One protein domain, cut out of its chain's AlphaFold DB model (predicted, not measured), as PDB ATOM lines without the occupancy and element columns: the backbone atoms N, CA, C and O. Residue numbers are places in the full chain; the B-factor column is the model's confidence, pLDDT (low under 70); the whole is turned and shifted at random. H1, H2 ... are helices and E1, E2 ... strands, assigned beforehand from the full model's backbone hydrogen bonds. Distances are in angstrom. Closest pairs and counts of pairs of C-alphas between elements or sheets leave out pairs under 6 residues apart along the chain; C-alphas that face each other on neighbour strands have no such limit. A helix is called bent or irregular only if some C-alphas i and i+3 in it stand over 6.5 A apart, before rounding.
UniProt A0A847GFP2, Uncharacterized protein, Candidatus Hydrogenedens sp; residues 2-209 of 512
ATOM      1  N   ILE A   2      89.824  91.674 123.211       97.19
ATOM      2  CA  ILE A   2      89.708  91.709 124.695       97.19
ATOM      3  C   ILE A   2      90.069  93.059 125.351       97.19
ATOM      4  O   ILE A   2      89.252  93.544 126.129       97.19
ATOM      5  N   PRO A   3      91.208  93.718 125.045       97.44
ATOM      6  CA  PRO A   3      91.515  95.018 125.650       97.44
ATOM      7  C   PRO A   3      90.447  96.088 125.383       97.44
ATOM      8  O   PRO A   3      90.114  96.840 126.288       97.44
ATOM      9  N   GLN A   4      89.868  96.101 124.177       95.94
ATOM     10  CA  GLN A   4      88.792  97.023 123.795       95.94
ATOM     11  C   GLN A   4      87.491  96.689 124.528       95.94
ATOM     12  O   GLN A   4      86.814  97.588 125.004       95.94
ATOM     13  N   LEU A   5      87.154  95.401 124.669       96.06
ATOM     14  CA  LEU A   5      85.976  94.992 125.441       96.06
ATOM     15  C   LEU A   5      86.108  95.421 126.908       96.06
ATOM     16  O   LEU A   5      85.175  95.981 127.472       96.06
ATOM     17  N   ILE A   6      87.285  95.218 127.507       96.31
ATOM     18  CA  ILE A   6      87.566  95.628 128.889       96.31
ATOM     19  C   ILE A   6      87.502  97.151 129.044       96.31
ATOM     20  O   ILE A   6      86.970  97.625 130.045       96.31
ATOM     21  N   GLU A   7      88.031  97.911 128.083       96.00
ATOM     22  CA  GLU A   7      87.914  99.373 128.059       96.00
ATOM     23  C   GLU A   7      86.442  99.799 128.049       96.00
ATOM     24  O   GLU A   7      86.024 100.566 128.912       96.00
ATOM     25  N   VAL A   8      85.627  99.234 127.151       95.62
ATOM     26  CA  VAL A   8      84.203  99.584 127.053       95.62
ATOM     27  C   VAL A   8      83.451  99.282 128.355       95.62
ATOM     28  O   VAL A   8      82.678 100.113 128.828       95.62
ATOM     29  N   VAL A   9      83.707  98.124 128.974       95.00
ATOM     30  CA  VAL A   9      83.089  97.740 130.258       95.00
ATOM     31  C   VAL A   9      83.455  98.713 131.372       95.00
ATOM     32  O   VAL A   9      82.587  99.091 132.154       95.00
ATOM     33  N   LYS A  10      84.731  99.101 131.468       93.50
ATOM     34  CA  LYS A  10      85.226  99.942 132.566       93.50
ATOM     35  C   LYS A  10      84.819 101.402 132.429       93.50
ATOM     36  O   LYS A  10      84.506 102.023 133.438       93.50
ATOM     37  N   GLU A  11      84.842 101.935 131.213       96.25
ATOM     38  CA  GLU A  11      84.670 103.372 130.978       96.25
ATOM     39  C   GLU A  11      83.205 103.772 130.719       96.25
ATOM     40  O   GLU A  11      82.838 104.916 130.981       96.25
ATOM     41  N   TYR A  12      82.354 102.857 130.226       94.69
ATOM     42  CA  TYR A  12      80.983 103.183 129.788       94.69
ATOM     43  C   TYR A  12      79.868 102.423 130.527       94.69
ATOM     44  O   TYR A  12      78.698 102.654 130.233       94.69
ATOM     45  N   ASP A  13      80.211 101.535 131.465       88.50
ATOM     46  CA  ASP A  13      79.269 100.789 132.322       88.50
ATOM     47  C   ASP A  13      78.119 100.080 131.572       88.50
ATOM     48  O   ASP A  13      76.972 100.060 132.007       88.50
ATOM     49  N   ILE A  14      78.416  99.460 130.429       95.00
ATOM     50  CA  ILE A  14      77.409  98.755 129.618       95.00
ATOM     51  C   ILE A  14      76.876  97.480 130.296       95.00
ATOM     52  O   ILE A  14      77.594  96.818 131.049       95.00
ATOM     53  N   ASP A  15      75.632  97.106 129.995       95.06
ATOM     54  CA  ASP A  15      74.980  95.901 130.542       95.06
ATOM     55  C   ASP A  15      75.185  94.646 129.692       95.06
ATOM     56  O   ASP A  15      74.990  93.527 130.169       95.06
ATOM     57  N   GLY A  16      75.585  94.807 128.433       95.50
ATOM     58  CA  GLY A  16      75.832  93.667 127.576       95.50
ATOM     59  C   GLY A  16      76.523  93.993 126.265       95.50
ATOM     60  O   GLY A  16      76.621  95.145 125.843       95.50
ATOM     61  N   MET A  17      77.009  92.935 125.628       95.69
ATOM     62  CA  MET A  17      77.734  92.947 124.372       95.69
ATOM     63  C   MET A  17      77.103  91.959 123.402       95.69
ATOM     64  O   MET A  17      76.805  90.814 123.755       95.69
ATOM     65  N   TRP A  18      76.951  92.413 122.166       96.44
ATOM     66  CA  TRP A  18      76.533  91.607 121.031       96.44
ATOM     67  C   TRP A  18      77.660  91.644 120.001       96.44
ATOM     68  O   TRP A  18      77.881  92.674 119.360       96.44
ATOM     69  N   ILE A  19      78.455  90.573 119.934       96.50
ATOM     70  CA  ILE A  19      79.652  90.518 119.090       96.50
ATOM     71  C   ILE A  19      79.284  89.919 117.734       96.50
ATOM     72  O   ILE A  19      78.851  88.773 117.655       96.50
ATOM     73  N   ASP A  20      79.456  90.695 116.666       94.50
ATOM     74  CA  ASP A  20      79.077  90.313 115.303       94.50
ATOM     75  C   ASP A  20      80.280  90.044 114.397       94.50
ATOM     76  O   ASP A  20      81.399  90.496 114.644       94.50
ATOM     77  N   GLY A  21      80.032  89.318 113.310       90.69
ATOM     78  CA  GLY A  21      80.980  89.065 112.231       90.69
ATOM     79  C   GLY A  21      81.915  87.893 112.493       90.69
ATOM     80  O   GLY A  21      82.474  87.348 111.551       90.69
ATOM     81  N   GLU A  22      82.082  87.459 113.740       91.44
ATOM     82  CA  GLU A  22      83.066  86.423 114.062       91.44
ATOM     83  C   GLU A  22      82.587  84.997 113.749       91.44
ATOM     84  O   GLU A  22      83.384  84.202 113.265       91.44
ATOM     85  N   ASN A  23      81.308  84.659 113.955       94.88
ATOM     86  CA  ASN A  23      80.799  83.307 113.695       94.88
ATOM     87  C   ASN A  23      80.561  83.074 112.195       94.88
ATOM     88  O   ASN A  23      81.272  82.308 111.551       94.88
ATOM     89  N   TRP A  24      79.599  83.785 111.602       90.88
ATOM     90  CA  TRP A  24      79.166  83.543 110.221       90.88
ATOM     91  C   TRP A  24      80.254  83.833 109.173       90.88
ATOM     92  O   TRP A  24      80.267  83.203 108.112       90.88
ATOM     93  N   ALA A  25      81.187  84.748 109.466       92.94
ATOM     94  CA  ALA A  25      82.302  85.069 108.574       92.94
ATOM     95  C   ALA A  25      83.586  84.276 108.882       92.94
ATOM     96  O   ALA A  25      84.607  84.512 108.234       92.94
ATOM     97  N   SER A  26      83.556  83.336 109.837       93.62
ATOM     98  CA  SER A  26      84.703  82.473 110.140       93.62
ATOM     99  C   SER A  26      85.171  81.698 108.904       93.62
ATOM    100  O   SER A  26      84.371  81.186 108.121       93.62
ATOM    101  N   GLN A  27      86.492  81.566 108.767       93.75
ATOM    102  CA  GLN A  27      87.159  80.804 107.709       93.75
ATOM    103  C   GLN A  27      88.225  79.882 108.316       93.75
ATOM    104  O   GLN A  27      88.781  80.226 109.362       93.75
ATOM    105  N   PRO A  28      88.540  78.732 107.692       95.19
ATOM    106  CA  PRO A  28      89.636  77.892 108.162       95.19
ATOM    107  C   PRO A  28      90.982  78.636 108.098       95.19
ATOM    108  O   PRO A  28      91.257  79.350 107.133       95.19
ATOM    109  N   ASP A  29      91.828  78.457 109.114       96.06
ATOM    110  CA  ASP A  29      93.150  79.088 109.201       96.06
ATOM    111  C   ASP A  29      94.276  78.093 108.893       96.06
ATOM    112  O   ASP A  29      94.508  77.156 109.655       96.06
ATOM    113  N   TRP A  30      95.023  78.333 107.813       97.25
ATOM    114  CA  TRP A  30      96.198  77.543 107.421       97.25
ATOM    115  C   TRP A  30      97.530  78.150 107.884       97.25
ATOM    116  O   TRP A  30      98.575  77.839 107.312       97.25
ATOM    117  N   SER A  31      97.546  79.011 108.899       97.81
ATOM    118  CA  SER A  31      98.795  79.470 109.510       97.81
ATOM    119  C   SER A  31      99.627  78.299 110.056       97.81
ATOM    120  O   SER A  31      99.089  77.275 110.480       97.81
ATOM    121  N   GLU A  32     100.957  78.442 110.088       98.06
ATOM    122  CA  GLU A  32     101.860  77.401 110.616       98.06
ATOM    123  C   GLU A  32     101.512  77.005 112.060       98.06
ATOM    124  O   GLU A  32     101.576  75.831 112.424       98.06
ATOM    125  N   ALA A  33     101.100  77.979 112.876       97.75
ATOM    126  CA  ALA A  33     100.682  77.745 114.253       97.75
ATOM    127  C   ALA A  33      99.424  76.869 114.327       97.75
ATOM    128  O   ALA A  33      99.366  75.949 115.143       97.75
ATOM    129  N   CYS A  34      98.443  77.127 113.459       97.75
ATOM    130  CA  CYS A  34      97.199  76.369 113.414       97.75
ATOM    131  C   CYS A  34      97.420  74.943 112.890       97.75
ATOM    132  O   CYS A  34      96.940  73.982 113.488       97.75
ATOM    133  N   GLN A  35      98.241  74.789 111.845       98.25
ATOM    134  CA  GLN A  35      98.652  73.479 111.331       98.25
ATOM    135  C   GLN A  35      99.357  72.646 112.407       98.25
ATOM    136  O   GLN A  35      98.997  71.494 112.636       98.25
ATOM    137  N   LYS A  36     100.320  73.245 113.118       98.25
ATOM    138  CA  LYS A  36     101.034  72.576 114.210       98.25
ATOM    139  C   LYS A  36     100.082  72.149 115.330       98.25
ATOM    140  O   LYS A  36     100.150  71.007 115.769       98.25
ATOM    141  N   ALA A  37      99.184  73.036 115.760       98.12
ATOM    142  CA  ALA A  37      98.216  72.736 116.814       98.12
ATOM    143  C   ALA A  37      97.233  71.623 116.411       98.12
ATOM    144  O   ALA A  37      96.848  70.808 117.249       98.12
ATOM    145  N   PHE A  38      96.853  71.558 115.133       98.44
ATOM    146  CA  PHE A  38      96.058  70.454 114.605       98.44
ATOM    147  C   PHE A  38      96.827  69.137 114.668       98.44
ATOM    148  O   PHE A  38      96.339  68.192 115.282       98.44
ATOM    149  N   THR A  39      98.050  69.089 114.130       98.31
ATOM    150  CA  THR A  39      98.896  67.887 114.177       98.31
ATOM    151  C   THR A  39      99.153  67.422 115.609       98.31
ATOM    152  O   THR A  39      99.091  66.227 115.879       98.31
ATOM    153  N   GLU A  40      99.397  68.339 116.547       98.12
ATOM    154  CA  GLU A  40      99.573  68.010 117.967       98.12
ATOM    155  C   GLU A  40      98.310  67.402 118.593       98.12
ATOM    156  O   GLU A  40      98.415  66.516 119.440       98.12
ATOM    157  N   LYS A  41      97.120  67.861 118.185       97.25
ATOM    158  CA  LYS A  41      95.843  67.382 118.726       97.25
ATOM    159  C   LYS A  41      95.406  66.043 118.129       97.25
ATOM    160  O   LYS A  41      94.875  65.212 118.861       97.25
ATOM    161  N   THR A  42      95.571  65.857 116.822       97.38
ATOM    162  CA  THR A  42      94.969  64.735 116.075       97.38
ATOM    163  C   THR A  42      95.983  63.683 115.633       97.38
ATOM    164  O   THR A  42      95.615  62.555 115.323       97.38
ATOM    165  N   GLY A  43      97.272  64.032 115.586       97.38
ATOM    166  CA  GLY A  43      98.318  63.205 114.982       97.38
ATOM    167  C   GLY A  43      98.352  63.259 113.449       97.38
ATOM    168  O   GLY A  43      99.218  62.630 112.841       97.38
ATOM    169  N   VAL A  44      97.453  64.014 112.805       97.31
ATOM    170  CA  VAL A  44      97.409  64.156 111.344       97.31
ATOM    171  C   VAL A  44      98.514  65.107 110.877       97.31
ATOM    172  O   VAL A  44      98.559  66.274 111.265       97.31
ATOM    173  N   THR A  45      99.414  64.612 110.026       96.12
ATOM    174  CA  THR A  45     100.564  65.373 109.500       96.12
ATOM    175  C   THR A  45     100.321  65.966 108.113       96.12
ATOM    176  O   THR A  45     100.928  66.977 107.763       96.12
ATOM    177  N   GLU A  46      99.433  65.366 107.318       97.38
ATOM    178  CA  GLU A  46      99.025  65.890 106.015       97.38
ATOM    179  C   GLU A  46      97.796  66.792 106.183       97.38
ATOM    180  O   GLU A  46      96.683  66.317 106.404       97.38
ATOM    181  N   ILE A  47      98.012  68.109 106.126       97.81
ATOM    182  CA  ILE A  47      96.956  69.105 106.351       97.81
ATOM    183  C   ILE A  47      96.056  69.217 105.110       97.81
ATOM    184  O   ILE A  47      96.565  69.548 104.030       97.81
ATOM    185  N   PRO A  48      94.731  69.024 105.242       97.00
ATOM    186  CA  PRO A  48      93.818  69.144 104.114       97.00
ATOM    187  C   PRO A  48      93.670  70.604 103.665       97.00
ATOM    188  O   PRO A  48      93.695  71.543 104.469       97.00
ATOM    189  N   LYS A  49      93.512  70.811 102.356       95.25
ATOM    190  CA  LYS A  49      93.478  72.146 101.732       95.25
ATOM    191  C   LYS A  49      92.137  72.481 101.095       95.25
ATOM    192  O   LYS A  49      91.883  73.649 100.813       95.25
ATOM    193  N   LYS A  50      91.293  71.483 100.848       93.88
ATOM    194  CA  LYS A  50      89.976  71.652 100.230       93.88
ATOM    195  C   LYS A  50      89.021  70.533 100.632       93.88
ATOM    196  O   LYS A  50      89.438  69.462 101.074       93.88
ATOM    197  N   ALA A  51      87.736  70.770 100.382       91.62
ATOM    198  CA  ALA A  51      86.718  69.735 100.460       91.62
ATOM    199  C   ALA A  51      87.097  68.514  99.602       91.62
ATOM    200  O   ALA A  51      87.528  68.652  98.453       91.62
ATOM    201  N   GLY A  52      86.935  67.322 100.180       91.69
ATOM    202  CA  GLY A  52      87.286  66.039  99.565       91.69
ATOM    203  C   GLY A  52      88.695  65.526  99.885       91.69
ATOM    204  O   GLY A  52      88.951  64.345  99.661       91.69
ATOM    205  N   ASP A  53      89.588  66.356 100.434       96.19
ATOM    206  CA  ASP A  53      90.878  65.872 100.941       96.19
ATOM    207  C   ASP A  53      90.668  64.984 102.195       96.19
ATOM    208  O   ASP A  53      89.731  65.221 102.974       96.19
ATOM    209  N   PRO A  54      91.531  63.976 102.444       97.06
ATOM    210  CA  PRO A  54      91.494  63.196 103.682       97.06
ATOM    211  C   PRO A  54      91.517  64.091 104.929       97.06
ATOM    212  O   PRO A  54      92.237  65.083 104.975       97.06
ATOM    213  N   ASN A  55      90.741  63.737 105.957       96.81
ATOM    214  CA  ASN A  55      90.624  64.484 107.221       96.81
ATOM    215  C   ASN A  55      90.045  65.913 107.097       96.81
ATOM    216  O   ASN A  55      90.104  66.675 108.060       96.81
ATOM    217  N   TRP A  56      89.431  66.286 105.963       96.50
ATOM    218  CA  TRP A  56      88.803  67.607 105.790       96.50
ATOM    219  C   TRP A  56      87.789  67.954 106.892       96.50
ATOM    220  O   TRP A  56      87.853  69.030 107.485       96.50
ATOM    221  N   HIS A  57      86.875  67.035 107.219       95.06
ATOM    222  CA  HIS A  57      85.874  67.280 108.265       95.06
ATOM    223  C   HIS A  57      86.497  67.384 109.666       95.06
ATOM    224  O   HIS A  57      86.014  68.168 110.482       95.06
ATOM    225  N   GLU A  58      87.580  66.650 109.933       96.62
ATOM    226  CA  GLU A  58      88.324  66.730 111.195       96.62
ATOM    227  C   GLU A  58      89.054  68.073 111.328       96.62
ATOM    228  O   GLU A  58      89.022  68.697 112.388       96.62
ATOM    229  N   TRP A  59      89.630  68.575 110.231       97.69
ATOM    230  CA  TRP A  59      90.200  69.919 110.161       97.69
ATOM    231  C   TRP A  59      89.154  71.000 110.447       97.69
ATOM    232  O   TRP A  59      89.380  71.865 111.291       97.69
ATOM    233  N   LEU A  60      87.976  70.933 109.816       97.06
ATOM    234  CA  LEU A  60      86.898  71.887 110.092       97.06
ATOM    235  C   LEU A  60      86.372  71.779 111.533       97.06
ATOM    236  O   LEU A  60      86.092  72.806 112.150       97.06
ATOM    237  N   ALA A  61      86.263  70.570 112.092       96.62
ATOM    238  CA  ALA A  61      85.883  70.375 113.492       96.62
ATOM    239  C   ALA A  61      86.898  71.018 114.445       96.62
ATOM    240  O   ALA A  61      86.512  71.758 115.346       96.62
ATOM    241  N   PHE A  62      88.193  70.837 114.189       97.88
ATOM    242  CA  PHE A  62      89.246  71.496 114.956       97.88
ATOM    243  C   PHE A  62      89.140  73.028 114.921       97.88
ATOM    244  O   PHE A  62      89.279  73.671 115.961       97.88
ATOM    245  N   GLN A  63      88.857  73.618 113.757       97.75
ATOM    246  CA  GLN A  63      88.670  75.067 113.622       97.75
ATOM    247  C   GLN A  63      87.444  75.566 114.406       97.75
ATOM    248  O   GLN A  63      87.519  76.601 115.066       97.75
ATOM    249  N   ARG A  64      86.335  74.811 114.409       97.44
ATOM    250  CA  ARG A  64      85.165  75.129 115.249       97.44
ATOM    251  C   ARG A  64      85.499  75.068 116.741       97.44
ATOM    252  O   ARG A  64      85.117  75.974 117.476       97.44
ATOM    253  N   ASP A  65      86.296  74.094 117.181       97.25
ATOM    254  CA  ASP A  65      86.758  74.028 118.575       97.25
ATOM    255  C   ASP A  65      87.633  75.236 118.951       97.25
ATOM    256  O   ASP A  65      87.575  75.737 120.077       97.25
ATOM    257  N   LEU A  66      88.470  75.721 118.024       97.38
ATOM    258  CA  LEU A  66      89.237  76.952 118.229       97.38
ATOM    259  C   LEU A  66      88.322  78.176 118.337       97.38
ATOM    260  O   LEU A  66      88.575  79.032 119.187       97.38
ATOM    261  N   PHE A  67      87.256  78.244 117.535       97.75
ATOM    262  CA  PHE A  67      86.252  79.303 117.629       97.75
ATOM    263  C   PHE A  67      85.540  79.294 118.992       97.75
ATOM    264  O   PHE A  67      85.469  80.330 119.651       97.75
ATOM    265  N   VAL A  68      85.110  78.129 119.486       98.25
ATOM    266  CA  VAL A  68      84.514  78.002 120.830       98.25
ATOM    267  C   VAL A  68      85.485  78.507 121.903       98.25
ATOM    268  O   VAL A  68      85.113  79.332 122.736       98.25
ATOM    269  N   LYS A  69      86.763  78.105 121.847       97.75
ATOM    270  CA  LYS A  69      87.801  78.598 122.775       97.75
ATOM    271  C   LYS A  69      88.033  80.105 122.666       97.75
ATOM    272  O   LYS A  69      88.314  80.747 123.678       97.75
ATOM    273  N   HIS A  70      87.961  80.661 121.457       97.19
ATOM    274  CA  HIS A  70      88.072  82.098 121.227       97.19
ATOM    275  C   HIS A  70      86.962  82.855 121.956       97.19
ATOM    276  O   HIS A  70      87.268  83.778 122.716       97.19
ATOM    277  N   VAL A  71      85.713  82.409 121.782       98.38
ATOM    278  CA  VAL A  71      84.546  83.000 122.442       98.38
ATOM    279  C   VAL A  71      84.660  82.893 123.957       98.38
ATOM    280  O   VAL A  71      84.629  83.913 124.643       98.38
ATOM    281  N   THR A  72      84.916  81.692 124.482       98.75
ATOM    282  CA  THR A  72      85.101  81.473 125.924       98.75
ATOM    283  C   THR A  72      86.131  82.429 126.517       98.75
ATOM    284  O   THR A  72      85.871  83.074 127.527       98.75
ATOM    285  N   LYS A  73      87.277  82.611 125.849       98.44
ATOM    286  CA  LYS A  73      88.354  83.466 126.355       98.44
ATOM    287  C   LYS A  73      87.929  84.922 126.543       98.44
ATOM    288  O   LYS A  73      88.364  85.548 127.512       98.44
ATOM    289  N   TYR A  74      87.171  85.500 125.610       98.12
ATOM    290  CA  TYR A  74      86.758  86.894 125.763       98.12
ATOM    291  C   TYR A  74      85.561  87.043 126.706       98.12
ATOM    292  O   TYR A  74      85.509  88.049 127.410       98.12
ATOM    293  N   VAL A  75      84.653  86.058 126.764       98.44
ATOM    294  CA  VAL A  75      83.534  86.052 127.719       98.44
ATOM    295  C   VAL A  75      84.082  86.025 129.145       98.44
ATOM    296  O   VAL A  75      83.798  86.933 129.924       98.44
ATOM    297  N   ASP A  76      84.987  85.089 129.443       98.56
ATOM    298  CA  ASP A  76      85.631  84.974 130.757       98.56
ATOM    299  C   ASP A  76      86.375  86.262 131.143       98.56
ATOM    300  O   ASP A  76      86.330  86.704 132.291       98.56
ATOM    301  N   ALA A  77      87.054  86.900 130.182       98.38
ATOM    302  CA  ALA A  77      87.770  88.151 130.424       98.38
ATOM    303  C   ALA A  77      86.826  89.324 130.747       98.38
ATOM    304  O   ALA A  77      87.166  90.160 131.586       98.38
ATOM    305  N   VAL A  78      85.657  89.392 130.101       98.19
ATOM    306  CA  VAL A  78      84.620  90.393 130.398       98.19
ATOM    307  C   VAL A  78      84.008  90.124 131.769       98.19
ATOM    308  O   VAL A  78      83.967  91.031 132.604       98.19
ATOM    309  N   HIS A  79      83.610  88.881 132.049       98.25
ATOM    310  CA  HIS A  79      83.010  88.501 133.329       98.25
ATOM    311  C   HIS A  79      83.974  88.657 134.507       98.25
ATOM    312  O   HIS A  79      83.538  89.019 135.596       98.25
ATOM    313  N   ALA A  80      85.286  88.488 134.307       98.19
ATOM    314  CA  ALA A  80      86.291  88.775 135.333       98.19
ATOM    315  C   ALA A  80      86.324  90.258 135.757       98.19
ATOM    316  O   ALA A  80      86.783  90.574 136.856       98.19
ATOM    317  N   VAL A  81      85.853  91.170 134.898       97.25
ATOM    318  CA  VAL A  81      85.768  92.611 135.179       97.25
ATOM    319  C   VAL A  81      84.365  93.011 135.638       97.25
ATOM    320  O   VAL A  81      84.238  93.734 136.624       97.25
ATOM    321  N   LYS A  82      83.315  92.545 134.950       97.38
ATOM    322  CA  LYS A  82      81.904  92.804 135.278       97.38
ATOM    323  C   LYS A  82      81.083  91.519 135.073       97.38
ATOM    324  O   LYS A  82      80.577  91.300 133.975       97.38
ATOM    325  N   PRO A  83      80.899  90.685 136.120       97.06
ATOM    326  CA  PRO A  83      80.159  89.420 136.022       97.06
ATOM    327  C   PRO A  83      78.693  89.558 135.593       97.06
ATOM    328  O   PRO A  83      78.077  88.581 135.192       97.06
ATOM    329  N   THR A  84      78.106  90.752 135.724       96.56
ATOM    330  CA  THR A  84      76.718  91.029 135.327       96.56
ATOM    331  C   THR A  84      76.576  91.469 133.870       96.56
ATOM    332  O   THR A  84      75.450  91.600 133.402       96.56
ATOM    333  N   CYS A  85      77.682  91.728 133.162       97.62
ATOM    334  CA  CYS A  85      77.651  92.124 131.758       97.62
ATOM    335  C   CYS A  85      77.354  90.901 130.889       97.62
ATOM    336  O   CYS A  85      78.174  89.987 130.822       97.62
ATOM    337  N   MET A  86      76.208  90.895 130.207       97.88
ATOM    338  CA  MET A  86      75.814  89.784 129.339       97.88
ATOM    339  C   MET A  86      76.614  89.787 128.035       97.88
ATOM    340  O   MET A  86      76.746  90.823 127.392       97.88
ATOM    341  N   VAL A  87      77.101  88.639 127.583       98.12
ATOM    342  CA  VAL A  87      77.893  88.517 126.357       98.12
ATOM    343  C   VAL A  87      77.319  87.424 125.463       98.12
ATOM    344  O   VAL A  87      77.042  86.313 125.914       98.12
ATOM    345  N   THR A  88      77.167  87.733 124.176       97.94
ATOM    346  CA  THR A  88      76.882  86.745 123.130       97.94
ATOM    347  C   THR A  88      77.783  86.952 121.918       97.94
ATOM    348  O   THR A  88      78.237  88.067 121.647       97.94
ATOM    349  N   SER A  89      77.960  85.874 121.160       97.88
ATOM    350  CA  SER A  89      78.466  85.889 119.792       97.88
ATOM    351  C   SER A  89      77.286  85.685 118.843       97.88
ATOM    352  O   SER A  89      76.542  84.710 118.987       97.88
ATOM    353  N   ASN A  90      77.076  86.611 117.906       96.44
ATOM    354  CA  ASN A  90      76.010  86.519 116.913       96.44
ATOM    355  C   ASN A  90      76.094  85.174 116.173       96.44
ATOM    356  O   ASN A  90      77.179  84.771 115.757       96.44
ATOM    357  N   TRP A  91      74.960  84.492 116.002       96.00
ATOM    358  CA  TRP A  91      74.819  83.169 115.380       96.00
ATOM    359  C   TRP A  91      75.390  81.967 116.142       96.00
ATOM    360  O   TRP A  91      75.130  80.825 115.749       96.00
ATOM    361  N   MET A  92      76.096  82.165 117.254       97.12
ATOM    362  CA  MET A  92      76.613  81.042 118.031       97.12
ATOM    363  C   MET A  92      75.471  80.221 118.644       97.12
ATOM    364  O   MET A  92      74.538  80.758 119.236       97.12
ATOM    365  N   TYR A  93      75.549  78.900 118.493       97.50
ATOM    366  CA  TYR A  93      74.548  77.928 118.960       97.50
ATOM    367  C   TYR A  93      73.134  78.042 118.361       97.50
ATOM    368  O   TYR A  93      72.156  77.567 118.948       97.50
ATOM    369  N   THR A  94      73.040  78.647 117.177       97.12
ATOM    370  CA  THR A  94      71.830  78.731 116.339       97.12
ATOM    371  C   THR A  94      71.752  77.558 115.348       97.12
ATOM    372  O   THR A  94      72.531  76.609 115.463       97.12
ATOM    373  N   VAL A  95      70.856  77.583 114.347       96.44
ATOM    374  CA  VAL A  95      70.790  76.522 113.312       96.44
ATOM    375  C   VAL A  95      72.149  76.328 112.625       96.44
ATOM    376  O   VAL A  95      72.466  75.213 112.205       96.44
ATOM    377  N   ARG A  96      72.980  77.379 112.557       94.69
ATOM    378  CA  ARG A  96      74.335  77.346 111.980       94.69
ATOM    379  C   ARG A  96      75.360  76.567 112.801       94.69
ATOM    380  O   ARG A  96      76.376  76.149 112.246       94.69
ATOM    381  N   GLN A  97      75.094  76.395 114.092       96.62
ATOM    382  CA  GLN A  97      75.980  75.760 115.059       96.62
ATOM    383  C   GLN A  97      75.169  74.857 116.016       96.62
ATOM    384  O   GLN A  97      74.923  75.212 117.170       96.62
ATOM    385  N   PRO A  98      74.662  73.711 115.531       96.69
ATOM    386  CA  PRO A  98      73.641  72.937 116.243       96.69
ATOM    387  C   PRO A  98      74.143  72.028 117.376       96.69
ATOM    388  O   PRO A  98      73.333  71.407 118.077       96.69
ATOM    389  N   GLU A  99      75.454  71.896 117.557       94.88
ATOM    390  CA  GLU A  99      76.059  71.089 118.618       94.88
ATOM    391  C   GLU A  99      75.696  71.598 120.028       94.88
ATOM    392  O   GLU A  99      75.175  72.706 120.181       94.88
ATOM    393  N   PRO A 100      75.908  70.795 121.086       94.94
ATOM    394  CA  PRO A 100      75.731  71.241 122.468       94.94
ATOM    395  C   PRO A 100      76.540  72.503 122.809       94.94
ATOM    396  O   PRO A 100      77.587  72.775 122.225       94.94
ATOM    397  N   MET A 101      76.035  73.299 123.756       95.81
ATOM    398  CA  MET A 101      76.667  74.568 124.132       95.81
ATOM    399  C   MET A 101      77.831  74.340 125.096       95.81
ATOM    400  O   MET A 101      77.633  73.779 126.170       95.81
ATOM    401  N   GLU A 102      79.015  74.835 124.741       96.94
ATOM    402  CA  GLU A 102      80.231  74.755 125.564       96.94
ATOM    403  C   GLU A 102      80.715  76.133 126.032       96.94
ATOM    404  O   GLU A 102      81.092  76.297 127.191       96.94
ATOM    405  N   ALA A 103      80.701  77.138 125.151       97.62
ATOM    406  CA  ALA A 103      81.097  78.492 125.502       97.62
ATOM    407  C   ALA A 103      80.064  79.137 126.443       97.62
ATOM    408  O   ALA A 103      78.854  79.000 126.218       97.62
ATOM    409  N   PRO A 104      80.510  79.888 127.465       97.38
ATOM    410  CA  PRO A 104      79.651  80.422 128.516       97.38
ATOM    411  C   PRO A 104      78.890  81.694 128.099       97.38
ATOM    412  O   PRO A 104      78.734  82.604 128.904       97.38
ATOM    413  N   ILE A 105      78.391  81.778 126.857       98.19
ATOM    414  CA  ILE A 105      77.574  82.921 126.417       98.19
ATOM    415  C   ILE A 105      76.301  83.043 127.269       98.19
ATOM    416  O   ILE A 105      75.701  82.038 127.664       98.19
ATOM    417  N   ASP A 106      75.858  84.264 127.544       98.31
ATOM    418  CA  ASP A 106      74.756  84.525 128.480       98.31
ATOM    419  C   ASP A 106      73.370  84.371 127.836       98.31
ATOM    420  O   ASP A 106      72.389  84.028 128.500       98.31
ATOM    421  N   TYR A 107      73.291  84.588 126.526       98.06
ATOM    422  CA  TYR A 107      72.078  84.523 125.716       98.06
ATOM    423  C   TYR A 107      72.432  84.107 124.286       98.06
ATOM    424  O   TYR A 107      73.605  84.083 123.933       98.06
ATOM    425  N   ILE A 108      71.434  83.732 123.486       98.44
ATOM    426  CA  ILE A 108      71.613  83.395 122.065       98.44
ATOM    427  C   ILE A 108      70.981  84.498 121.227       98.44
ATOM    428  O   ILE A 108      69.869  84.936 121.517       98.44
ATOM    429  N   SER A 109      71.675  84.928 120.179       97.81
ATOM    430  CA  SER A 109      71.166  85.955 119.276       97.81
ATOM    431  C   SER A 109      71.609  85.711 117.833       97.81
ATOM    432  O   SER A 109      72.532  84.937 117.569       97.81
ATOM    433  N   GLY A 110      70.898  86.345 116.910       96.31
ATOM    434  CA  GLY A 110      70.947  86.145 115.465       96.31
ATOM    435  C   GLY A 110      70.262  87.306 114.748       96.31
ATOM    436  O   GLY A 110      69.673  88.182 115.389       96.31
ATOM    437  N   ASP A 111      70.272  87.296 113.420       94.19
ATOM    438  CA  ASP A 111      69.515  88.245 112.602       94.19
ATOM    439  C   ASP A 111      68.771  87.571 111.441       94.19
ATOM    440  O   ASP A 111      68.718  86.349 111.360       94.19
ATOM    441  N   PHE A 112      68.079  88.330 110.590       90.50
ATOM    442  CA  PHE A 112      67.300  87.764 109.479       90.50
ATOM    443  C   PHE A 112      67.819  88.174 108.117       90.50
ATOM    444  O   PHE A 112      68.401  89.247 107.953       90.50
ATOM    445  N   ASP A 113      67.481  87.366 107.109       91.62
ATOM    446  CA  ASP A 113      67.640  87.772 105.723       91.62
ATOM    447  C   ASP A 113      66.860  89.078 105.467       91.62
ATOM    448  O   ASP A 113      65.677  89.172 105.817       91.62
ATOM    449  N   PRO A 114      67.458  90.097 104.818       93.06
ATOM    450  CA  PRO A 114      66.825  91.407 104.703       93.06
ATOM    451  C   PRO A 114      65.482  91.386 103.974       93.06
ATOM    452  O   PRO A 114      64.613  92.186 104.283       93.06
ATOM    453  N   SER A 115      65.298  90.504 102.991       92.56
ATOM    454  CA  SER A 115      64.074  90.471 102.170       92.56
ATOM    455  C   SER A 115      63.069  89.406 102.593       92.56
ATOM    456  O   SER A 115      61.869  89.616 102.450       92.56
ATOM    457  N   PHE A 116      63.551  88.274 103.101       92.62
ATOM    458  CA  PHE A 116      62.747  87.080 103.364       92.62
ATOM    459  C   PHE A 116      62.839  86.678 104.836       92.62
ATOM    460  O   PHE A 116      62.880  85.498 105.171       92.62
ATOM    461  N   GLY A 117      62.871  87.668 105.735       92.94
ATOM    462  CA  GLY A 117      63.221  87.434 107.131       92.94
ATOM    463  C   GLY A 117      62.259  86.515 107.879       92.94
ATOM    464  O   GLY A 117      62.670  85.857 108.828       92.94
ATOM    465  N   THR A 118      61.005  86.381 107.423       94.62
ATOM    466  CA  THR A 118      60.062  85.400 107.993       94.62
ATOM    467  C   THR A 118      60.539  83.956 107.824       94.62
ATOM    468  O   THR A 118      60.239  83.124 108.675       94.62
ATOM    469  N   GLU A 119      61.276  83.641 106.754       92.19
ATOM    470  CA  GLU A 119      61.796  82.294 106.501       92.19
ATOM    471  C   GLU A 119      62.950  81.965 107.444       92.19
ATOM    472  O   GLU A 119      62.886  80.950 108.138       92.19
ATOM    473  N   THR A 120      63.949  82.850 107.538       92.81
ATOM    474  CA  THR A 120      65.071  82.716 108.480       92.81
ATOM    475  C   THR A 120      64.563  82.666 109.919       92.81
ATOM    476  O   THR A 120      64.944  81.789 110.689       92.81
ATOM    477  N   ALA A 121      63.646  83.570 110.281       96.62
ATOM    478  CA  ALA A 121      63.073  83.619 111.618       96.62
ATOM    479  C   ALA A 121      62.353  82.316 111.978       96.62
ATOM    480  O   ALA A 121      62.401  81.901 113.133       96.62
ATOM    481  N   ALA A 122      61.691  81.654 111.022       96.75
ATOM    482  CA  ALA A 122      60.888  80.470 111.308       96.75
ATOM    483  C   ALA A 122      61.732  79.292 111.810       96.75
ATOM    484  O   ALA A 122      61.320  78.642 112.777       96.75
ATOM    485  N   SER A 123      62.888  79.035 111.188       96.81
ATOM    486  CA  SER A 123      63.803  77.963 111.594       96.81
ATOM    487  C   SER A 123      64.624  78.362 112.819       96.81
ATOM    488  O   SER A 123      64.676  77.606 113.793       96.81
ATOM    489  N   GLU A 124      65.180  79.574 112.828       97.69
ATOM    490  CA  GLU A 124      66.032  80.049 113.922       97.69
ATOM    491  C   GLU A 124      65.265  80.197 115.235       97.69
ATOM    492  O   GLU A 124      65.678  79.649 116.255       97.69
ATOM    493  N   ALA A 125      64.095  80.843 115.227       98.31
ATOM    494  CA  ALA A 125      63.305  81.045 116.442       98.31
ATOM    495  C   ALA A 125      62.900  79.715 117.097       98.31
ATOM    496  O   ALA A 125      62.942  79.586 118.319       98.31
ATOM    497  N   ARG A 126      62.539  78.706 116.293       98.38
ATOM    498  CA  ARG A 126      62.173  77.370 116.794       98.38
ATOM    499  C   ARG A 126      63.367  76.629 117.366       98.38
ATOM    500  O   ARG A 126      63.252  76.029 118.434       98.38
ATOM    501  N   PHE A 127      64.504  76.676 116.675       98.44
ATOM    502  CA  PHE A 127      65.703  76.008 117.153       98.44
ATOM    503  C   PHE A 127      66.239  76.671 118.423       98.44
ATOM    504  O   PHE A 127      66.455  75.980 119.416       98.44
ATOM    505  N   ILE A 128      66.372  77.999 118.437       98.38
ATOM    506  CA  ILE A 128      66.900  78.771 119.568       98.38
ATOM    507  C   ILE A 128      65.990  78.657 120.800       98.38
ATOM    508  O   ILE A 128      66.482  78.425 121.908       98.38
ATOM    509  N   ALA A 129      64.663  78.707 120.626       98.00
ATOM    510  CA  ALA A 129      63.711  78.497 121.720       98.00
ATOM    511  C   ALA A 129      63.885  77.132 122.407       98.00
ATOM    512  O   ALA A 129      63.534  76.979 123.578       98.00
ATOM    513  N   SER A 130      64.453  76.141 121.711       96.88
ATOM    514  CA  SER A 130      64.702  74.810 122.260       96.88
ATOM    515  C   SER A 130      65.939  74.726 123.165       96.88
ATOM    516  O   SER A 130      66.082  73.726 123.873       96.88
ATOM    517  N   ARG A 131      66.817  75.741 123.150       95.88
ATOM    518  CA  ARG A 131      68.175  75.696 123.725       95.88
ATOM    519  C   ARG A 131      68.237  76.005 125.219       95.88
ATOM    520  O   ARG A 131      69.234  75.699 125.859       95.88
ATOM    521  N   GLY A 132      67.190  76.603 125.788       94.44
ATOM    522  CA  GLY A 132      67.115  76.861 127.232       94.44
ATOM    523  C   GLY A 132      67.935  78.059 127.731       94.44
ATOM    524  O   GLY A 132      68.156  78.173 128.935       94.44
ATOM    525  N   LYS A 133      68.356  78.970 126.844       96.38
ATOM    526  CA  LYS A 133      68.924  80.280 127.206       96.38
ATOM    527  C   LYS A 133      67.942  81.412 126.881       96.38
ATOM    528  O   LYS A 133      67.074  81.229 126.023       96.38
ATOM    529  N   PRO A 134      68.052  82.583 127.540       96.94
ATOM    530  CA  PRO A 134      67.463  83.810 127.018       96.94
ATOM    531  C   PRO A 134      67.909  84.032 125.572       96.94
ATOM    532  O   PRO A 134      69.024  83.654 125.208       96.94
ATOM    533  N   TRP A 135      67.038  84.615 124.755       98.31
ATOM    534  CA  TRP A 135      67.349  84.825 123.353       98.31
ATOM    535  C   TRP A 135      66.519  85.927 122.708       98.31
ATOM    536  O   TRP A 135      65.402  86.242 123.140       98.31
ATOM    537  N   ASP A 136      67.075  86.461 121.631       97.88
ATOM    538  CA  ASP A 136      66.458  87.445 120.760       97.88
ATOM    539  C   ASP A 136      66.902  87.231 119.312       97.88
ATOM    540  O   ASP A 136      67.855  86.505 119.039       97.88
ATOM    541  N   LEU A 137      66.173  87.829 118.373       98.25
ATOM    542  CA  LEU A 137      66.577  87.886 116.973       98.25
ATOM    543  C   LEU A 137      66.363  89.301 116.420       98.25
ATOM    544  O   LEU A 137      65.357  89.959 116.716       98.25
ATOM    545  N   MET A 138      67.321  89.758 115.617       97.88
ATOM    546  CA  MET A 138      67.344  91.083 115.012       97.88
ATOM    547  C   MET A 138      66.672  91.082 113.639       97.88
ATOM    548  O   MET A 138      67.159  90.460 112.694       97.88
ATOM    549  N   ALA A 139      65.612  91.867 113.469       97.62
ATOM    550  CA  ALA A 139      65.140  92.189 112.127       97.62
ATOM    551  C   ALA A 139      66.006  93.284 111.506       97.62
ATOM    552  O   ALA A 139      66.356  94.269 112.154       97.62
ATOM    553  N   TRP A 140      66.296  93.169 110.214       97.06
ATOM    554  CA  TRP A 140      66.871  94.282 109.466       97.06
ATOM    555  C   TRP A 140      65.775  95.299 109.159       97.06
ATOM    556  O   TRP A 140      64.782  94.942 108.527       97.06
ATOM    557  N   GLY A 141      65.953  96.563 109.562       97.12
ATOM    558  CA  GLY A 141      65.006  97.654 109.287       97.12
ATOM    559  C   GLY A 141      64.910  98.047 107.809       97.12
ATOM    560  O   GLY A 141      64.111  98.897 107.429       97.12
ATOM    561  N   PHE A 142      65.740  97.449 106.963       96.25
ATOM    562  CA  PHE A 142      65.919  97.803 105.567       96.25
ATOM    563  C   PHE A 142      66.148  96.546 104.724       96.25
ATOM    564  O   PHE A 142      66.517  95.489 105.235       96.25
ATOM    565  N   LEU A 143      65.903  96.660 103.423       95.94
ATOM    566  CA  LEU A 143      66.090  95.595 102.442       95.94
ATOM    567  C   LEU A 143      66.628  96.157 101.130       95.94
ATOM    568  O   LEU A 143      66.703  97.370 100.936       95.94
ATOM    569  N   GLN A 144      66.979  95.262 100.215       94.75
ATOM    570  CA  GLN A 144      67.352  95.614  98.855       94.75
ATOM    571  C   GLN A 144      66.787  94.572  97.886       94.75
ATOM    572  O   GLN A 144      66.817  93.372  98.156       94.75
ATOM    573  N   THR A 145      66.314  95.035  96.730       93.69
ATOM    574  CA  THR A 145      65.923  94.177  95.606       93.69
ATOM    575  C   THR A 145      66.805  94.505  94.405       93.69
ATOM    576  O   THR A 145      66.880  95.657  93.970       93.69
ATOM    577  N   GLY A 146      67.506  93.499  93.874       90.38
ATOM    578  CA  GLY A 146      68.503  93.702  92.821       90.38
ATOM    579  C   GLY A 146      69.531  94.774  93.208       90.38
ATOM    580  O   GLY A 146      69.982  94.834  94.346       90.38
ATOM    581  N   ASN A 147      69.861  95.675  92.282       91.56
ATOM    582  CA  ASN A 147      70.840  96.751  92.504       91.56
ATOM    583  C   ASN A 147      70.196  98.124  92.787       91.56
ATOM    584  O   ASN A 147      70.790  99.149  92.472       91.56
ATOM    585  N   GLN A 148      68.982  98.163  93.352       94.25
ATOM    586  CA  GLN A 148      68.260  99.424  93.605       94.25
ATOM    587  C   GLN A 148      68.745 100.197  94.848       94.25
ATOM    588  O   GLN A 148      68.282 101.306  95.097       94.25
ATOM    589  N   GLY A 149      69.698  99.643  95.603       92.88
ATOM    590  CA  GLY A 149      70.167 100.209  96.866       92.88
ATOM    591  C   GLY A 149      69.291  99.818  98.058       92.88
ATOM    592  O   GLY A 149      68.189  99.291  97.904       92.88
ATOM    593  N   TRP A 150      69.819 100.048  99.260       94.31
ATOM    594  CA  TRP A 150      69.124  99.758 100.511       94.31
ATOM    595  C   TRP A 150      67.989 100.755 100.744       94.31
ATOM    596  O   TRP A 150      68.199 101.967 100.691       94.31
ATOM    597  N   THR A 151      66.799 100.239 101.031       95.00
ATOM    598  CA  THR A 151      65.607 101.028 101.352       95.00
ATOM    599  C   THR A 151      64.959 100.521 102.632       95.00
ATOM    600  O   THR A 151      65.083  99.346 102.979       95.00
ATOM    601  N   PHE A 152      64.281 101.407 103.351       96.75
ATOM    602  CA  PHE A 152      63.675 101.096 104.642       96.75
ATOM    603  C   PHE A 152      62.375 100.298 104.480       96.75
ATOM    604  O   PHE A 152      61.618 100.518 103.531       96.75
ATOM    605  N   LYS A 153      62.124  99.367 105.403       97.50
ATOM    606  CA  LYS A 153      60.921  98.528 105.409       97.50
ATOM    607  C   LYS A 153      59.698  99.284 105.922       97.50
ATOM    608  O   LYS A 153      59.811 100.196 106.738       97.50
ATOM    609  N   THR A 154      58.515  98.865 105.482       97.69
ATOM    610  CA  THR A 154      57.247  99.310 106.078       97.69
ATOM    611  C   THR A 154      57.083  98.730 107.491       97.69
ATOM    612  O   THR A 154      57.658  97.685 107.821       97.69
ATOM    613  N   ALA A 155      56.240  99.357 108.320       98.31
ATOM    614  CA  ALA A 155      55.849  98.783 109.609       98.31
ATOM    615  C   ALA A 155      55.166  97.416 109.435       98.31
ATOM    616  O   ALA A 155      55.449  96.490 110.188       98.31
ATOM    617  N   THR A 156      54.317  97.263 108.412       98.12
ATOM    618  CA  THR A 156      53.646  95.999 108.069       98.12
ATOM    619  C   THR A 156      54.641  94.859 107.854       98.12
ATOM    620  O   THR A 156      54.471  93.784 108.433       98.12
ATOM    621  N   HIS A 157      55.702  95.096 107.074       98.12
ATOM    622  CA  HIS A 157      56.755  94.111 106.821       98.12
ATOM    623  C   HIS A 157      57.440  93.702 108.124       98.12
ATOM    624  O   HIS A 157      57.505  92.515 108.444       98.12
ATOM    625  N   LEU A 158      57.902  94.679 108.907       98.44
ATOM    626  CA  LEU A 158      58.578  94.416 110.178       98.44
ATOM    627  C   LEU A 158      57.661  93.685 111.167       98.44
ATOM    628  O   LEU A 158      58.078  92.710 111.784       98.44
ATOM    629  N   ASN A 159      56.395  94.088 111.277       98.62
ATOM    630  CA  ASN A 159      55.410  93.419 112.125       98.62
ATOM    631  C   ASN A 159      55.247  91.943 111.745       98.62
ATOM    632  O   ASN A 159      55.179  91.097 112.637       98.62
ATOM    633  N   GLN A 160      55.216  91.615 110.450       97.94
ATOM    634  CA  GLN A 160      55.121  90.227 109.994       97.94
ATOM    635  C   GLN A 160      56.378  89.413 110.338       97.94
ATOM    636  O   GLN A 160      56.249  88.320 110.887       97.94
ATOM    637  N   GLU A 161      57.580  89.940 110.084       97.81
ATOM    638  CA  GLU A 161      58.843  89.262 110.427       97.81
ATOM    639  C   GLU A 161      58.970  89.017 111.935       97.81
ATOM    640  O   GLU A 161      59.204  87.889 112.373       97.81
ATOM    641  N   LEU A 162      58.737  90.049 112.749       98.56
ATOM    642  CA  LEU A 162      58.863  89.954 114.204       98.56
ATOM    643  C   LEU A 162      57.812  89.031 114.829       98.56
ATOM    644  O   LEU A 162      58.076  88.417 115.863       98.56
ATOM    645  N   SER A 163      56.640  88.882 114.204       98.62
ATOM    646  CA  SER A 163      55.583  87.988 114.694       98.62
ATOM    647  C   SER A 163      56.032  86.529 114.785       98.62
ATOM    648  O   SER A 163      55.605  85.822 115.696       98.62
ATOM    649  N   ILE A 164      56.938  86.084 113.906       98.25
ATOM    650  CA  ILE A 164      57.497  84.725 113.947       98.25
ATOM    651  C   ILE A 164      58.295  84.500 115.237       98.25
ATOM    652  O   ILE A 164      58.135  83.478 115.905       98.25
ATOM    653  N   VAL A 165      59.093  85.489 115.646       98.69
ATOM    654  CA  VAL A 165      59.880  85.447 116.887       98.69
ATOM    655  C   VAL A 165      58.978  85.488 118.113       98.69
ATOM    656  O   VAL A 165      59.133  84.684 119.037       98.69
ATOM    657  N   LEU A 166      58.001  86.402 118.106       98.75
ATOM    658  CA  LEU A 166      57.031  86.542 119.189       98.75
ATOM    659  C   LEU A 166      56.240  85.242 119.384       98.75
ATOM    660  O   LEU A 166      56.046  84.808 120.519       98.75
ATOM    661  N   ALA A 167      55.840  84.569 118.300       98.62
ATOM    662  CA  ALA A 167      55.132  83.292 118.366       98.62
ATOM    663  C   ALA A 167      55.952  82.167 119.031       98.62
ATOM    664  O   ALA A 167      55.373  81.254 119.618       98.62
ATOM    665  N   GLN A 168      57.288  82.246 119.006       98.62
ATOM    666  CA  GLN A 168      58.180  81.309 119.709       98.62
ATOM    667  C   GLN A 168      58.627  81.806 121.094       98.62
ATOM    668  O   GLN A 168      59.337  81.107 121.816       98.62
ATOM    669  N   GLY A 169      58.183  82.998 121.492       98.06
ATOM    670  CA  GLY A 169      58.404  83.589 122.808       98.06
ATOM    671  C   GLY A 169      59.740  84.296 123.019       98.06
ATOM    672  O   GLY A 169      60.062  84.612 124.170       98.06
ATOM    673  N   GLY A 170      60.472  84.569 121.936       97.62
ATOM    674  CA  GLY A 170      61.725  85.324 121.953       97.62
ATOM    675  C   GLY A 170      61.533  86.831 122.080       97.62
ATOM    676  O   GLY A 170      60.425  87.357 121.928       97.62
ATOM    677  N   ALA A 171      62.631  87.527 122.366       97.56
ATOM    678  CA  ALA A 171      62.705  88.980 122.270       97.56
ATOM    679  C   ALA A 171      63.133  89.421 120.857       97.56
ATOM    680  O   ALA A 171      63.616  88.629 120.053       97.56
ATOM    681  N   VAL A 172      62.898  90.692 120.534       97.69
ATOM    682  CA  VAL A 172      63.153  91.254 119.204       97.69
ATOM    683  C   VAL A 172      63.809  92.617 119.310       97.69
ATOM    684  O   VAL A 172      63.520  93.384 120.231       97.69
ATOM    685  N   PHE A 173      64.641  92.934 118.328       96.44
ATOM    686  CA  PHE A 173      65.199  94.263 118.110       96.44
ATOM    687  C   PHE A 173      65.389  94.500 116.609       96.44
ATOM    688  O   PHE A 173      65.235  93.578 115.806       96.44
ATOM    689  N   ILE A 174      65.636  95.750 116.211       97.19
ATOM    690  CA  ILE A 174      65.672  96.133 114.796       97.19
ATOM    691  C   ILE A 174      66.979  96.854 114.484       97.19
ATOM    692  O   ILE A 174      67.317  97.853 115.121       97.19
ATOM    693  N   TYR A 175      67.688  96.366 113.469       95.19
ATOM    694  CA  TYR A 175      68.875  97.015 112.939       95.19
ATOM    695  C   TYR A 175      68.486  98.296 112.193       95.19
ATOM    696  O   TYR A 175      67.772  98.259 111.187       95.19
ATOM    697  N   ASN A 176      69.005  99.432 112.660       94.12
ATOM    698  CA  ASN A 176      68.924 100.719 111.983       94.12
ATOM    699  C   ASN A 176      70.321 101.290 111.725       94.12
ATOM    700  O   ASN A 176      71.202 101.201 112.578       94.12
ATOM    701  N   GLN A 177      70.500 101.945 110.580       90.62
ATOM    702  CA  GLN A 177      71.744 102.634 110.247       90.62
ATOM    703  C   GLN A 177      71.588 104.145 110.469       90.62
ATOM    704  O   GLN A 177      70.666 104.750 109.911       90.62
ATOM    705  N   PRO A 178      72.464 104.789 111.263       90.69
ATOM    706  CA  PRO A 178      72.484 106.240 111.352       90.69
ATOM    707  C   PRO A 178      72.999 106.848 110.041       90.69
ATOM    708  O   PRO A 178      73.692 106.212 109.244       90.69
ATOM    709  N   GLN A 179      72.712 108.129 109.833       91.69
ATOM    710  CA  GLN A 179      73.358 108.902 108.778       91.69
ATOM    711  C   GLN A 179      74.867 108.992 109.039       91.69
ATOM    712  O   GLN A 179      75.317 108.898 110.179       91.69
ATOM    713  N   ARG A 180      75.666 109.291 108.004       92.25
ATOM    714  CA  ARG A 180      77.121 109.521 108.156       92.25
ATOM    715  C   ARG A 180      77.475 110.595 109.193       92.25
ATOM    716  O   ARG A 180      78.573 110.587 109.728       92.25
ATOM    717  N   SER A 181      76.553 111.518 109.462       95.38
ATOM    718  CA  SER A 181      76.673 112.554 110.492       95.38
ATOM    719  C   SER A 181      76.458 112.044 111.926       95.38
ATOM    720  O   SER A 181      76.552 112.834 112.859       95.38
ATOM    721  N   GLY A 182      76.104 110.768 112.109       93.50
ATOM    722  CA  GLY A 182      75.669 110.187 113.382       93.50
ATOM    723  C   GLY A 182      74.200 110.454 113.723       93.50
ATOM    724  O   GLY A 182      73.697 109.920 114.706       93.50
ATOM    725  N   ARG A 183      73.478 111.257 112.926       94.12
ATOM    726  CA  ARG A 183      72.053 111.530 113.164       94.12
ATOM    727  C   ARG A 183      71.199 110.304 112.864       94.12
ATOM    728  O   ARG A 183      71.359 109.671 111.821       94.12
ATOM    729  N   LEU A 184      70.236 110.032 113.739       94.12
ATOM    730  CA  LEU A 184      69.151 109.105 113.442       94.12
ATOM    731  C   LEU A 184      68.179 109.756 112.457       94.12
ATOM    732  O   LEU A 184      67.871 110.943 112.559       94.12
ATOM    733  N   THR A 185      67.697 108.974 111.498       95.50
ATOM    734  CA  THR A 185      66.632 109.410 110.592       95.50
ATOM    735  C   THR A 185      65.301 109.371 111.342       95.50
ATOM    736  O   THR A 185      64.875 108.303 111.775       95.50
ATOM    737  N   GLU A 186      64.670 110.533 111.512       95.25
ATOM    738  CA  GLU A 186      63.483 110.728 112.362       95.25
ATOM    739  C   GLU A 186      62.313 109.825 111.961       95.25
ATOM    740  O   GLU A 186      61.850 109.034 112.775       95.25
ATOM    741  N   TRP A 187      61.931 109.816 110.682       96.19
ATOM    742  CA  TRP A 187      60.804 109.004 110.208       96.19
ATOM    743  C   TRP A 187      61.050 107.479 110.284       96.19
ATOM    744  O   TRP A 187      60.097 106.697 110.305       96.19
ATOM    745  N   HIS A 188      62.311 107.022 110.388       97.38
ATOM    746  CA  HIS A 188      62.585 105.615 110.729       97.38
ATOM    747  C   HIS A 188      62.120 105.315 112.163       97.38
ATOM    748  O   HIS A 188      61.603 104.233 112.430       97.38
ATOM    749  N   GLN A 189      62.286 106.272 113.087       96.19
ATOM    750  CA  GLN A 189      61.900 106.111 114.490       96.19
ATOM    751  C   GLN A 189      60.381 106.074 114.656       96.19
ATOM    752  O   GLN A 189      59.894 105.291 115.466       96.19
ATOM    753  N   ASP A 190      59.636 106.839 113.853       97.56
ATOM    754  CA  ASP A 190      58.168 106.777 113.833       97.56
ATOM    755  C   ASP A 190      57.680 105.376 113.436       97.56
ATOM    756  O   ASP A 190      56.853 104.777 114.127       97.56
ATOM    757  N   THR A 191      58.272 104.800 112.384       98.12
ATOM    758  CA  THR A 191      58.002 103.413 111.973       98.12
ATOM    759  C   THR A 191      58.336 102.423 113.095       98.12
ATOM    760  O   THR A 191      57.551 101.522 113.391       98.12
ATOM    761  N   PHE A 192      59.478 102.580 113.774       98.06
ATOM    762  CA  PHE A 192      59.831 101.710 114.899       98.06
ATOM    763  C   PHE A 192      58.896 101.864 116.095       98.06
ATOM    764  O   PHE A 192      58.632 100.875 116.775       98.06
ATOM    765  N   ALA A 193      58.370 103.062 116.356       98.38
ATOM    766  CA  ALA A 193      57.383 103.274 117.404       98.38
ATOM    767  C   ALA A 193      56.078 102.519 117.098       98.38
ATOM    768  O   ALA A 193      55.528 101.877 117.996       98.38
ATOM    769  N   GLU A 194      55.620 102.525 115.841       98.50
ATOM    770  CA  GLU A 194      54.469 101.730 115.393       98.50
ATOM    771  C   GLU A 194      54.710 100.224 115.599       98.50
ATOM    772  O   GLU A 194      53.898  99.533 116.223       98.50
ATOM    773  N   VAL A 195      55.865  99.725 115.150       98.69
ATOM    774  CA  VAL A 195      56.249  98.313 115.310       98.69
ATOM    775  C   VAL A 195      56.368  97.935 116.790       98.69
ATOM    776  O   VAL A 195      55.867  96.898 117.229       98.69
ATOM    777  N   ALA A 196      56.954  98.802 117.616       98.56
ATOM    778  CA  ALA A 196      57.060  98.580 119.052       98.56
ATOM    779  C   ALA A 196      55.678  98.487 119.715       98.56
ATOM    780  O   ALA A 196      55.458  97.595 120.535       98.56
ATOM    781  N   GLN A 197      54.725  99.352 119.352       98.62
ATOM    782  CA  GLN A 197      53.347  99.272 119.852       98.62
ATOM    783  C   GLN A 197      52.685  97.943 119.461       98.62
ATOM    784  O   GLN A 197      52.037  97.309 120.300       98.62
ATOM    785  N   PHE A 198      52.891  97.483 118.222       98.62
ATOM    786  CA  PHE A 198      52.416  96.180 117.761       98.62
ATOM    787  C   PHE A 198      52.981  95.027 118.607       98.62
ATOM    788  O   PHE A 198      52.211  94.181 119.079       98.62
ATOM    789  N   CYS A 199      54.294  95.004 118.853       98.62
ATOM    790  CA  CYS A 199      54.935  93.972 119.672       98.62
ATOM    791  C   CYS A 199      54.475  94.033 121.139       98.62
ATOM    792  O   CYS A 199      54.178  92.998 121.741       98.62
ATOM    793  N   ARG A 200      54.363  95.234 121.727       98.19
ATOM    794  CA  ARG A 200      53.986  95.418 123.141       98.19
ATOM    795  C   ARG A 200      52.587  94.903 123.451       98.19
ATOM    796  O   ARG A 200      52.415  94.260 124.481       98.19
ATOM    797  N   LYS A 201      51.625  95.077 122.540       98.12
ATOM    798  CA  LYS A 201      50.274  94.504 122.682       98.12
ATOM    799  C   LYS A 201      50.280  92.977 122.845       98.12
ATOM    800  O   LYS A 201      49.391  92.430 123.483       98.12
ATOM    801  N   ARG A 202      51.277  92.284 122.288       98.12
ATOM    802  CA  ARG A 202      51.400  90.813 122.313       98.12
ATOM    803  C   ARG A 202      52.328  90.301 123.408       98.12
ATOM    804  O   ARG A 202      52.385  89.098 123.646       98.12
ATOM    805  N   GLN A 203      53.050  91.190 124.089       97.81
ATOM    806  CA  GLN A 203      54.127  90.810 124.997       97.81
ATOM    807  C   GLN A 203      53.659  89.855 126.104       97.81
ATOM    808  O   GLN A 203      54.363  88.889 126.398       97.81
ATOM    809  N   GLU A 204      52.480  90.083 126.692       97.00
ATOM    810  CA  GLU A 204      51.942  89.218 127.751       97.00
ATOM    811  C   GLU A 204      51.753  87.768 127.272       97.00
ATOM    812  O   GLU A 204      52.151  86.830 127.972       97.00
ATOM    813  N   TYR A 205      51.217  87.604 126.060       97.88
ATOM    814  CA  TYR A 205      50.809  86.329 125.467       97.88
ATOM    815  C   TYR A 205      51.928  85.603 124.715       97.88
ATOM    816  O   TYR A 205      51.753  84.451 124.333       97.88
ATOM    817  N   SER A 206      53.059  86.263 124.474       98.19
ATOM    818  CA  SER A 206      54.149  85.737 123.644       98.19
ATOM    819  C   SER A 206      55.437  85.539 124.440       98.19
ATOM    820  O   SER A 206      55.983  84.436 124.485       98.19
ATOM    821  N   HIS A 207      55.918  86.583 125.119       97.69
ATOM    822  CA  HIS A 207      57.249  86.594 125.725       97.69
ATOM    823  C   HIS A 207      57.394  85.532 126.825       97.69
ATOM    824  O   HIS A 207      56.575  85.468 127.754       97.69
ATOM    825  N   LYS A 208      58.470  84.736 126.724       96.94
ATOM    826  CA  LYS A 208      58.824  83.624 127.627       96.94
ATOM    827  C   LYS A 208      57.795  82.489 127.697       96.94
ATOM    828  O   LYS A 208      57.810  81.706 128.646       96.94
ATOM    829  N   THR A 209      56.915  82.373 126.705       98.38
ATOM    830  CA  THR A 209      56.086  81.170 126.571       98.38
ATOM    831  C   THR A 209      56.954  79.943 126.305       98.38
ATOM    832  O   THR A 209      58.019  80.045 125.696       98.38
TER     833      THR A 209
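What this domain is: This is residues 2 to 209 of the 512 residues of an uncharacterized protein of Candidatus Hydrogenedens sp (UniProt A0A847GFP2). What shape does the backbone make? It makes two lobes, each built on a small two-stranded parallel sheet: in the first, long H3 packs on E2, the strand that pairs with E1, with H1 at one of its ends and H2 out toward the other; in the second, H4, H5 and H6 lie side by side in a curved row round E3 and E4, with H5 in the middle. What is the make-up? The printed part has 208 residues, mostly helix by class, in the order H1 E1 H2 H3 E2 H4 E3 H5 E4 H6. How tight is it? It is only just compact, close to loose, with a radius of gyration of the C-alphas of 19.8 A and spans of 59 by 42 by 41 A.

Where its parts are: Where do the first lobe's elements lie? H1 is residues 2 to 12, from C-alpha 2 at (89.708, 91.709, 124.695), and E1 is 16 to 19. H2 is 32 to 42, H3 is 56 to 79 with 35.1 A from first to last C-alpha, and E2 is 86 to 89. And the second's? H4 is 117 to 129, E3 is 136 to 140, H5 is 155 to 167 and E4 is 171 to 175. H6, residues 186 to 206 and 29.0 A long, ends at C-alpha 206 at (54.149, 85.737, 123.644); it is irregular, with C-alphas 201 and 204 7.5 A apart, and has a kink of 33 degrees near residue 200.

How they stand to each other: How does the first lobe fit? E1, H2, H3 and E2 form a strand-helix-strand unit, parallel neighbour strands with helices between, its crossover right-handed; N 17 and O 86 are 2.8 A apart. H1 touches H3, which touches it with residues 74 to 78 alone, the closest C-alphas being those of Ile 2 and Tyr 74 at 5.7 A. H2 and H3 are close but not clearly touching, about perpendicular at 75 degrees, with C-alphas 38 and 62 closest at 6.9 A. How does the second? E3, H5 and E4 form another such right-handed unit, with N 139 and O 173 2.9 A apart. H5 touches H4 with its residues 160 to 165 alone, C-alphas 161 and 118 closest at 4.7 A, and touches H6, C-alphas 166 and 206 closest at 5.4 A. Are the helix backbones whole? Every O i to N i+4 pair is within hydrogen-bond range in H1, H2 and H3, against 7 of 9 in H4, 7 of 9 in H5 and 14 of 17 in H6.

The domain as a whole: How far does it reach? The two C-alphas farthest apart, Thr 45 and Lys 201, are 59.6 A apart. Which links are long? Those from E1 to H2, H2 to H3, E2 to H4 and E3 to H5. Is anything missing or unsure? The printed part has no cut, its mean pLDDT is 96.4, and no printed residue is under 70.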